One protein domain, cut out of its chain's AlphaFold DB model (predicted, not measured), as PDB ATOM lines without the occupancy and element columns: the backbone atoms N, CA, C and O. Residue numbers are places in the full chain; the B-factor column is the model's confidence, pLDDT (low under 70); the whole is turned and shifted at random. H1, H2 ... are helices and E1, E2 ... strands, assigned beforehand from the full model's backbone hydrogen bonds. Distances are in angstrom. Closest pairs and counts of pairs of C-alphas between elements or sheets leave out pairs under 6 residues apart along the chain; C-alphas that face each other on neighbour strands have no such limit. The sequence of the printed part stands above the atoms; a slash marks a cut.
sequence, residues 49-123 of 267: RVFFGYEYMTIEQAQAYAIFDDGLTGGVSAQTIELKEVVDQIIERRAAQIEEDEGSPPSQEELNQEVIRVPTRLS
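This is residues 49 to 123 of the 267 residues of an uncharacterized protein of Gemmatimonadales bacterium (UniProt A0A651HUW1). A hairpin of two long helices, H1 and H2, has an antiparallel ribbon, E1 and E2, over one side; short H3 packs on H1's start; residues 74 to 79 stick out. Printed are 75 residues, of mixed class, with three named helices and two named strands, ordered E1, H1, H2, H3, E2. It is only just compact, close to loose, radius of gyration of the C-alphas 13.6 A, spanning 42 by 22 by 18 A.

Find C-alpha 50 at (56.727, 124.359, 39.487), where E1, residues 50 to 58, begins. H1 is residues 59 to 73, H2 83 to 102, 28.4 A long, H3 108 to 113. E2, residues 115 to 122, ends at (61.505, 124.259, 42.247).

H1 and H2 touch; their closest C-alphas, Ala 66 and Lys 84, are 4.9 A apart. N 55 of E1 and O 118 of E2, 2.9 A apart, and every helix O i to N i+4 pair are within hydrogen-bond range.

The printed part has no cut or long link; residues 74 to 80 have pLDDT under 70.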
ATOM      1  N   ARG A  49      59.887 123.188  35.981       88.19
ATOM      2  CA  ARG A  49      59.817 123.574  37.391       88.19
ATOM      3  C   ARG A  49      58.432 124.117  37.728       88.19
ATOM      4  O   ARG A  49      57.760 124.750  36.916       88.19
ATOM      5  N   VAL A  50      58.022 123.903  38.971       87.81
ATOM      6  CA  VAL A  50      56.727 124.359  39.487       87.81
ATOM      7  C   VAL A  50      56.932 125.408  40.569       87.81
ATOM      8  O   VAL A  50      57.886 125.336  41.341       87.81
ATOM      9  N   PHE A  51      56.026 126.380  40.649       87.81
ATOM     10  CA  PHE A  51      56.037 127.345  41.746       87.81
ATOM     11  C   PHE A  51      55.736 126.640  43.070       87.81
ATOM     12  O   PHE A  51      54.643 126.100  43.261       87.81
ATOM     13  N   PHE A  52      56.700 126.659  43.988       89.00
ATOM     14  CA  PHE A  52      56.536 126.119  45.329       89.00
ATOM     15  C   PHE A  52      57.423 126.862  46.326       89.00
ATOM     16  O   PHE A  52      58.613 127.064  46.098       89.00
ATOM     17  N   GLY A  53      56.831 127.223  47.465       88.62
ATOM     18  CA  GLY A  53      57.510 128.008  48.486       88.62
ATOM     19  C   GLY A  53      57.704 129.469  48.085       88.62
ATOM     20  O   GLY A  53      57.149 129.954  47.096       88.62
ATOM     21  N   TYR A  54      58.464 130.172  48.916       90.69
ATOM     22  CA  TYR A  54      58.815 131.570  48.726       90.69
ATOM     23  C   TYR A  54      60.220 131.802  49.261       90.69
ATOM     24  O   TYR A  54      60.626 131.169  50.239       90.69
ATOM     25  N   GLU A  55      60.913 132.757  48.668       89.38
ATOM     26  CA  GLU A  55      62.183 133.254  49.162       89.38
ATOM     27  C   GLU A  55      62.071 134.744  49.487       89.38
ATOM     28  O   GLU A  55      61.369 135.494  48.806       89.38
ATOM     29  N   TYR A  56      62.726 135.158  50.570       90.25
ATOM     30  CA  TYR A  56      62.820 136.560  50.954       90.25
ATOM     31  C   TYR A  56      63.985 137.197  50.207       90.25
ATOM     32  O   TYR A  56      65.110 136.707  50.270       90.25
ATOM     33  N   MET A  57      63.702 138.280  49.498       89.69
ATOM     34  CA  MET A  57      64.681 139.031  48.720       89.69
ATOM     35  C   MET A  57      64.295 140.505  48.701       89.69
ATOM     36  O   MET A  57      63.121 140.845  48.877       89.69
ATOM     37  N   THR A  58      65.276 141.384  48.507       91.75
ATOM     38  CA  THR A  58      64.978 142.806  48.299       91.75
ATOM     39  C   THR A  58      64.256 142.995  46.966       91.75
ATOM     40  O   THR A  58      64.380 142.162  46.065       91.75
ATOM     41  N   ILE A  59      63.502 144.083  46.804       91.19
ATOM     42  CA  ILE A  59      62.786 144.358  45.548       91.19
ATOM     43  C   ILE A  59      63.746 144.426  44.346       91.19
ATOM     44  O   ILE A  59      63.434 143.889  43.282       91.19
ATOM     45  N   GLU A  60      64.940 144.997  44.518       90.69
ATOM     46  CA  GLU A  60      65.967 145.011  43.467       90.69
ATOM     47  C   GLU A  60      66.402 143.589  43.068       90.69
ATOM     48  O   GLU A  60      66.444 143.239  41.885       90.69
ATOM     49  N   GLN A  61      66.677 142.741  44.062       90.75
ATOM     50  CA  GLN A  61      67.048 141.345  43.833       90.75
ATOM     51  C   GLN A  61      65.901 140.556  43.194       90.75
ATOM     52  O   GLN A  61      66.149 139.745  42.305       90.75
ATOM     53  N   ALA A  62      64.655 140.827  43.590       90.88
ATOM     54  CA  ALA A  62      63.458 140.207  43.034       90.88
ATOM     55  C   ALA A  62      63.280 140.491  41.549       90.88
ATOM     56  O   ALA A  62      63.028 139.570  40.772       90.88
ATOM     57  N   GLN A  63      63.447 141.749  41.142       90.25
ATOM     58  CA  GLN A  63      63.364 142.132  39.736       90.25
ATOM     59  C   GLN A  63      64.481 141.478  38.919       90.25
ATOM     60  O   GLN A  63      64.219 140.922  37.850       90.25
ATOM     61  N   ALA A  64      65.716 141.488  39.432       90.06
ATOM     62  CA  ALA A  64      66.847 140.843  38.769       90.06
ATOM     63  C   ALA A  64      66.644 139.324  38.632       90.06
ATOM     64  O   ALA A  64      66.886 138.760  37.561       90.06
ATOM     65  N   TYR A  65      66.159 138.674  39.690       89.75
ATOM     66  CA  TYR A  65      65.850 137.249  39.705       89.75
ATOM     67  C   TYR A  65      64.740 136.901  38.709       89.75
ATOM     68  O   TYR A  65      64.919 135.994  37.900       89.75
ATOM     69  N   ALA A  66      63.639 137.657  38.696       89.00
ATOM     70  CA  ALA A  66      62.523 137.432  37.783       89.00
ATOM     71  C   ALA A  66      62.931 137.554  36.310       89.00
ATOM     72  O   ALA A  66      62.615 136.683  35.504       89.00
ATOM     73  N   ILE A  67      63.701 138.593  35.965       87.56
ATOM     74  CA  ILE A  67      64.208 138.793  34.601       87.56
ATOM     75  C   ILE A  67      65.126 137.638  34.183       87.56
ATOM     76  O   ILE A  67      65.046 137.161  33.049       87.56
ATOM     77  N   PHE A  68      66.011 137.197  35.079       88.06
ATOM     78  CA  PHE A  68      66.928 136.096  34.796       88.06
ATOM     79  C   PHE A  68      66.183 134.771  34.586       88.06
ATOM     80  O   PHE A  68      66.450 134.055  33.619       88.06
ATOM     81  N   ASP A  69      65.239 134.465  35.471       86.31
ATOM     82  CA  ASP A  69      64.467 133.227  35.464       86.31
ATOM     83  C   ASP A  69      63.556 133.147  34.225       86.31
ATOM     84  O   ASP A  69      63.585 132.153  33.498       86.31
ATOM     85  N   ASP A  70      62.843 134.226  33.888       83.25
ATOM     86  CA  ASP A  70      62.026 134.304  32.667       83.25
ATOM     87  C   ASP A  70      62.881 134.198  31.393       83.25
ATOM     88  O   ASP A  70      62.507 133.508  30.442       83.25
ATOM     89  N   GLY A  71      64.085 134.785  31.392       81.31
ATOM     90  CA  GLY A  71      65.042 134.642  30.292       81.31
ATOM     91  C   GLY A  71      65.510 133.198  30.065       81.31
ATOM     92  O   GLY A  71      65.747 132.800  28.922       81.31
ATOM     93  N   LEU A  72      65.611 132.402  31.132       77.81
ATOM     94  CA  LEU A  72      65.999 130.990  31.072       77.81
ATOM     95  C   LEU A  72      64.852 130.081  30.613       77.81
ATOM     96  O   LEU A  72      65.098 129.045  30.001       77.81
ATOM     97  N   THR A  73      63.611 130.487  30.886       72.38
ATOM     98  CA  THR A  73      62.407 129.665  30.693       72.38
ATOM     99  C   THR A  73      62.112 129.361  29.221       72.38
ATOM    100  O   THR A  73      61.421 128.393  28.934       72.38
ATOM    101  N   GLY A  74      62.644 130.155  28.282       64.81
ATOM    102  CA  GLY A  74      62.380 129.996  26.851       64.81
ATOM    103  C   GLY A  74      60.925 130.336  26.505       64.81
ATOM    104  O   GLY A  74      59.977 129.696  26.943       64.81
ATOM    105  N   GLY A  75      60.706 131.377  25.702       62.25
ATOM    106  CA  GLY A  75      59.351 131.852  25.411       62.25
ATOM    107  C   GLY A  75      58.565 130.908  24.500       62.25
ATOM    108  O   GLY A  75      58.557 131.127  23.293       62.25
ATOM    109  N   VAL A  76      57.889 129.884  25.034       52.16
ATOM    110  CA  VAL A  76      56.966 129.052  24.240       52.16
ATOM    111  C   VAL A  76      55.800 128.479  25.060       52.16
ATOM    112  O   VAL A  76      55.579 127.278  25.075       52.16
ATOM    113  N   SER A  77      54.967 129.320  25.674       54.12
ATOM    114  CA  SER A  77      53.508 129.110  25.662       54.12
ATOM    115  C   SER A  77      52.797 130.356  26.200       54.12
ATOM    116  O   SER A  77      53.249 130.957  27.165       54.12
ATOM    117  N   ALA A  78      51.642 130.721  25.642       57.66
ATOM    118  CA  ALA A  78      50.784 131.779  26.199       57.66
ATOM    119  C   ALA A  78      50.137 131.402  27.556       57.66
ATOM    120  O   ALA A  78      49.225 132.082  28.015       57.66
ATOM    121  N   GLN A  79      50.533 130.268  28.145       58.34
ATOM    122  CA  GLN A  79      49.986 129.700  29.379       58.34
ATOM    123  C   GLN A  79      51.018 129.689  30.517       58.34
ATOM    124  O   GLN A  79      50.655 129.376  31.650       58.34
ATOM    125  N   THR A  80      52.283 130.020  30.235       67.94
ATOM    126  CA  THR A  80      53.335 130.105  31.248       67.94
ATOM    127  C   THR A  80      53.214 131.444  31.965       67.94
ATOM    128  O   THR A  80      53.218 132.492  31.326       67.94
ATOM    129  N   ILE A  81      53.071 131.405  33.288       72.56
ATOM    130  CA  ILE A  81      53.044 132.610  34.119       72.56
ATOM    131  C   ILE A  81      54.481 133.129  34.216       72.56
ATOM    132  O   ILE A  81      55.336 132.431  34.764       72.56
ATOM    133  N   GLU A  82      54.735 134.324  33.686       83.25
ATOM    134  CA  GLU A  82      56.024 135.007  33.828       83.25
ATOM    135  C   GLU A  82      56.220 135.415  35.290       83.25
ATOM    136  O   GLU A  82      55.332 136.006  35.919       83.25
ATOM    137  N   LEU A  83      57.383 135.095  35.861       86.00
ATOM    138  CA  LEU A  83      57.680 135.451  37.245       86.00
ATOM    139  C   LEU A  83      57.719 136.973  37.408       86.00
ATOM    140  O   LEU A  83      57.301 137.491  38.446       86.00
ATOM    141  N   LYS A  84      58.149 137.693  36.371       88.69
ATOM    142  CA  LYS A  84      58.155 139.151  36.352       88.69
ATOM    143  C   LYS A  84      56.774 139.742  36.629       88.69
ATOM    144  O   LYS A  84      56.654 140.590  37.507       88.69
ATOM    145  N   GLU A  85      55.729 139.259  35.960       88.19
ATOM    146  CA  GLU A  85      54.363 139.762  36.165       88.19
ATOM    147  C   GLU A  85      53.877 139.534  37.602       88.19
ATOM    148  O   GLU A  85      53.189 140.376  38.183       88.19
ATOM    149  N   VAL A  86      54.244 138.397  38.199       88.44
ATOM    150  CA  VAL A  86      53.886 138.076  39.586       88.44
ATOM    151  C   VAL A  86      54.634 138.973  40.569       88.44
ATOM    152  O   VAL A  86      54.033 139.461  41.527       88.44
ATOM    153  N   VAL A  87      55.929 139.206  40.342       90.44
ATOM    154  CA  VAL A  87      56.757 140.084  41.178       90.44
ATOM    155  C   VAL A  87      56.274 141.530  41.091       90.44
ATOM    156  O   VAL A  87      56.082 142.151  42.136       90.44
ATOM    157  N   ASP A  88      55.969 142.031  39.894       91.19
ATOM    158  CA  ASP A  88      55.436 143.381  39.691       91.19
ATOM    159  C   ASP A  88      54.117 143.574  40.470       91.19
ATOM    160  O   ASP A  88      53.968 144.543  41.215       91.19
ATOM    161  N   GLN A  89      53.203 142.594  40.434       89.44
ATOM    162  CA  GLN A  89      51.969 142.629  41.236       89.44
ATOM    163  C   GLN A  89      52.218 142.618  42.752       89.44
ATOM    164  O   GLN A  89      51.444 143.203  43.516       89.44
ATOM    165  N   ILE A  90      53.247 141.908  43.223       89.31
ATOM    166  CA  ILE A  90      53.609 141.880  44.648       89.31
ATOM    167  C   ILE A  90      54.170 143.240  45.071       89.31
ATOM    168  O   ILE A  90      53.780 143.743  46.126       89.31
ATOM    169  N   ILE A  91      55.026 143.839  44.242       89.94
ATOM    170  CA  ILE A  91      55.609 145.163  44.475       89.94
ATOM    171  C   ILE A  91      54.509 146.225  44.535       89.94
ATOM    172  O   ILE A  91      54.471 146.991  45.491       89.94
ATOM    173  N   GLU A  92      53.566 146.230  43.587       89.75
ATOM    174  CA  GLU A  92      52.438 147.175  43.582       89.75
ATOM    175  C   GLU A  92      51.589 147.069  44.856       89.75
ATOM    176  O   GLU A  92      51.262 148.076  45.484       89.75
ATOM    177  N   ARG A  93      51.268 145.840  45.287       89.19
ATOM    178  CA  ARG A  93      50.523 145.622  46.537       89.19
ATOM    179  C   ARG A  93      51.306 146.079  47.762       89.19
ATOM    180  O   ARG A  93      50.696 146.579  48.703       89.19
ATOM    181  N   ARG A  94      52.627 145.881  47.774       87.56
ATOM    182  CA  ARG A  94      53.482 146.306  48.888       87.56
ATOM    183  C   ARG A  94      53.602 147.827  48.941       87.56
ATOM    184  O   ARG A  94      53.445 148.392  50.015       87.56
ATOM    185  N   ALA A  95      53.790 148.478  47.796       86.62
ATOM    186  CA  ALA A  95      53.838 149.931  47.692       86.62
ATOM    187  C   ALA A  95      52.526 150.582  48.165       86.62
ATOM    188  O   ALA A  95      52.573 151.540  48.929       86.62
ATOM    189  N   ALA A  96      51.370 150.016  47.796       87.75
ATOM    190  CA  ALA A  96      50.068 150.499  48.263       87.75
ATOM    191  C   ALA A  96      49.899 150.381  49.789       87.75
ATOM    192  O   ALA A  96      49.342 151.277  50.414       87.75
ATOM    193  N   GLN A  97      50.402 149.302  50.401       85.62
ATOM    194  CA  GLN A  97      50.384 149.150  51.863       85.62
ATOM    195  C   GLN A  97      51.264 150.191  52.563       85.62
ATOM    196  O   GLN A  97      50.849 150.758  53.566       85.62
ATOM    197  N   ILE A  98      52.458 150.462  52.027       84.25
ATOM    198  CA  ILE A  98      53.367 151.469  52.595       84.25
ATOM    199  C   ILE A  98      52.753 152.872  52.483       84.25
ATOM    200  O   ILE A  98      52.814 153.647  53.431       84.25
ATOM    201  N   GLU A  99      52.106 153.185  51.357       86.00
ATOM    202  CA  GLU A  99      51.407 154.462  51.175       86.00
ATOM    203  C   GLU A  99      50.242 154.636  52.171       86.00
ATOM    204  O   GLU A  99      50.030 155.742  52.672       86.00
ATOM    205  N   GLU A 100      49.517 153.559  52.501       85.75
ATOM    206  CA  GLU A 100      48.484 153.571  53.548       85.75
ATOM    207  C   GLU A 100      49.064 153.799  54.957       85.75
ATOM    208  O   GLU A 100      48.458 154.533  55.743       85.75
ATOM    209  N   ASP A 101      50.223 153.211  55.272       83.94
ATOM    210  CA  ASP A 101      50.855 153.303  56.595       83.94
ATOM    211  C   ASP A 101      51.580 154.645  56.827       83.94
ATOM    212  O   ASP A 101      51.445 155.246  57.898       83.94
ATOM    213  N   GLU A 102      52.333 155.144  55.843       79.56
ATOM    214  CA  GLU A 102      53.148 156.365  55.974       79.56
ATOM    215  C   GLU A 102      52.449 157.634  55.458       79.56
ATOM    216  O   GLU A 102      52.869 158.753  55.768       79.56
ATOM    217  N   GLY A 103      51.358 157.499  54.695       76.31
ATOM    218  CA  GLY A 103      50.590 158.626  54.152       76.31
ATOM    219  C   GLY A 103      51.291 159.397  53.024       76.31
ATOM    220  O   GLY A 103      50.784 160.432  52.580       76.31
ATOM    221  N   SER A 104      52.439 158.907  52.553       79.56
ATOM    222  CA  SER A 104      53.169 159.403  51.384       79.56
ATOM    223  C   SER A 104      53.708 158.238  50.555       79.56
ATOM    224  O   SER A 104      54.088 157.221  51.134       79.56
ATOM    225  N   PRO A 105      53.771 158.364  49.215       78.75
ATOM    226  CA  PRO A 105      54.339 157.317  48.379       78.75
ATOM    227  C   PRO A 105      55.837 157.152  48.691       78.75
ATOM    228  O   PRO A 105      56.551 158.163  48.736       78.75
ATOM    229  N   PRO A 106      56.322 155.913  48.883       81.00
ATOM    230  CA  PRO A 106      57.720 155.660  49.220       81.00
ATOM    231  C   PRO A 106      58.654 156.045  48.068       81.00
ATOM    232  O   PRO A 106      58.294 155.964  46.886       81.00
ATOM    233  N   SER A 107      59.871 156.482  48.400       85.00
ATOM    234  CA  SER A 107      60.873 156.797  47.379       85.00
ATOM    235  C   SER A 107      61.362 155.522  46.674       85.00
ATOM    236  O   SER A 107      61.297 154.421  47.219       85.00
ATOM    237  N   GLN A 108      61.872 155.646  45.440       82.00
ATOM    238  CA  GLN A 108      62.359 154.477  44.685       82.00
ATOM    239  C   GLN A 108      63.513 153.754  45.399       82.00
ATOM    240  O   GLN A 108      63.628 152.540  45.289       82.00
ATOM    241  N   GLU A 109      64.356 154.480  46.135       83.94
ATOM    242  CA  GLU A 109      65.482 153.892  46.870       83.94
ATOM    243  C   GLU A 109      65.014 153.098  48.097       83.94
ATOM    244  O   GLU A 109      65.510 151.996  48.325       83.94
ATOM    245  N   GLU A 110      64.027 153.611  48.836       82.38
ATOM    246  CA  GLU A 110      63.422 152.916  49.981       82.38
ATOM    247  C   GLU A 110      62.661 151.666  49.532       82.38
ATOM    248  O   GLU A 110      62.807 150.602  50.129       82.38
ATOM    249  N   LEU A 111      61.926 151.757  48.418       84.38
ATOM    250  CA  LEU A 111      61.266 150.599  47.819       84.38
ATOM    251  C   LEU A 111      62.271 149.516  47.421       84.38
ATOM    252  O   LEU A 111      62.051 148.347  47.708       84.38
ATOM    253  N   ASN A 112      63.387 149.873  46.787       87.38
ATOM    254  CA  ASN A 112      64.352 148.882  46.299       87.38
ATOM    255  C   ASN A 112      65.001 148.054  47.422       87.38
ATOM    256  O   ASN A 112      65.387 146.907  47.181       87.38
ATOM    257  N   GLN A 113      65.114 148.619  48.628       87.25
ATOM    258  CA  GLN A 113      65.698 147.960  49.802       87.25
ATOM    259  C   GLN A 113      64.690 147.120  50.592       87.25
ATOM    260  O   GLN A 113      65.097 146.266  51.379       87.25
ATOM    261  N   GLU A 114      63.394 147.322  50.365       88.56
ATOM    262  CA  GLU A 114      62.346 146.604  51.077       88.56
ATOM    263  C   GLU A 114      62.370 145.106  50.753       88.56
ATOM    264  O   GLU A 114      62.575 144.682  49.609       88.56
ATOM    265  N   VAL A 115      62.131 144.290  51.779       89.56
ATOM    266  CA  VAL A 115      62.162 142.831  51.677       89.56
ATOM    267  C   VAL A 115      60.774 142.306  51.338       89.56
ATOM    268  O   VAL A 115      59.812 142.488  52.088       89.56
ATOM    269  N   ILE A 116      60.672 141.582  50.227       90.88
ATOM    270  CA  ILE A 116      59.432 140.947  49.786       90.88
ATOM    271  C   ILE A 116      59.584 139.430  49.701       90.88
ATOM    272  O   ILE A 116      60.669 138.885  49.502       90.88
ATOM    273  N   ARG A 117      58.455 138.733  49.849       90.69
ATOM    274  CA  ARG A 117      58.362 137.290  49.608       90.69
ATOM    275  C   ARG A 117      58.113 137.046  48.122       90.69
ATOM    276  O   ARG A 117      57.081 137.463  47.593       90.69
ATOM    277  N   VAL A 118      59.026 136.356  47.461       91.50
ATOM    278  CA  VAL A 118      58.943 136.067  46.029       91.50
ATOM    279  C   VAL A 118      58.733 134.573  45.829       91.50
ATOM    280  O   VAL A 118      59.454 133.778  46.431       91.50
ATOM    281  N   PRO A 119      57.732 134.150  45.037       91.81
ATOM    282  CA  PRO A 119      57.547 132.740  44.728       91.81
ATOM    283  C   PRO A 119      58.715 132.222  43.888       91.81
ATOM    284  O   PRO A 119      59.093 132.827  42.887       91.81
ATOM    285  N   THR A 120      59.260 131.076  44.277       88.69
ATOM    286  CA  THR A 120      60.381 130.429  43.587       88.69
ATOM    287  C   THR A 120      59.916 129.177  42.854       88.69
ATOM    288  O   THR A 120      58.987 128.487  43.285       88.69
ATOM    289  N   ARG A 121      60.558 128.876  41.723       88.81
ATOM    290  CA  ARG A 121      60.324 127.656  40.949       88.81
ATOM    291  C   ARG A 121      61.277 126.563  41.411       88.81
ATOM    292  O   ARG A 121      62.485 126.759  41.349       88.81
ATOM    293  N   LEU A 122      60.731 125.424  41.825       89.50
ATOM    294  CA  LEU A 122      61.505 124.259  42.247       89.50
ATOM    295  C   LEU A 122      61.331 123.097  41.275       89.50
ATOM    296  O   LEU A 122      60.279 122.902  40.656       89.50
ATOM    297  N   SER A 123      62.396 122.316  41.159       90.50
ATOM    298  CA  SER A 123      62.423 121.062  40.423       90.50
ATOM    299  C   SER A 123      61.580 120.000  41.137       90.50
ATOM    300  O   SER A 123      61.514 119.940  42.366       90.50
TER     301      SER A 123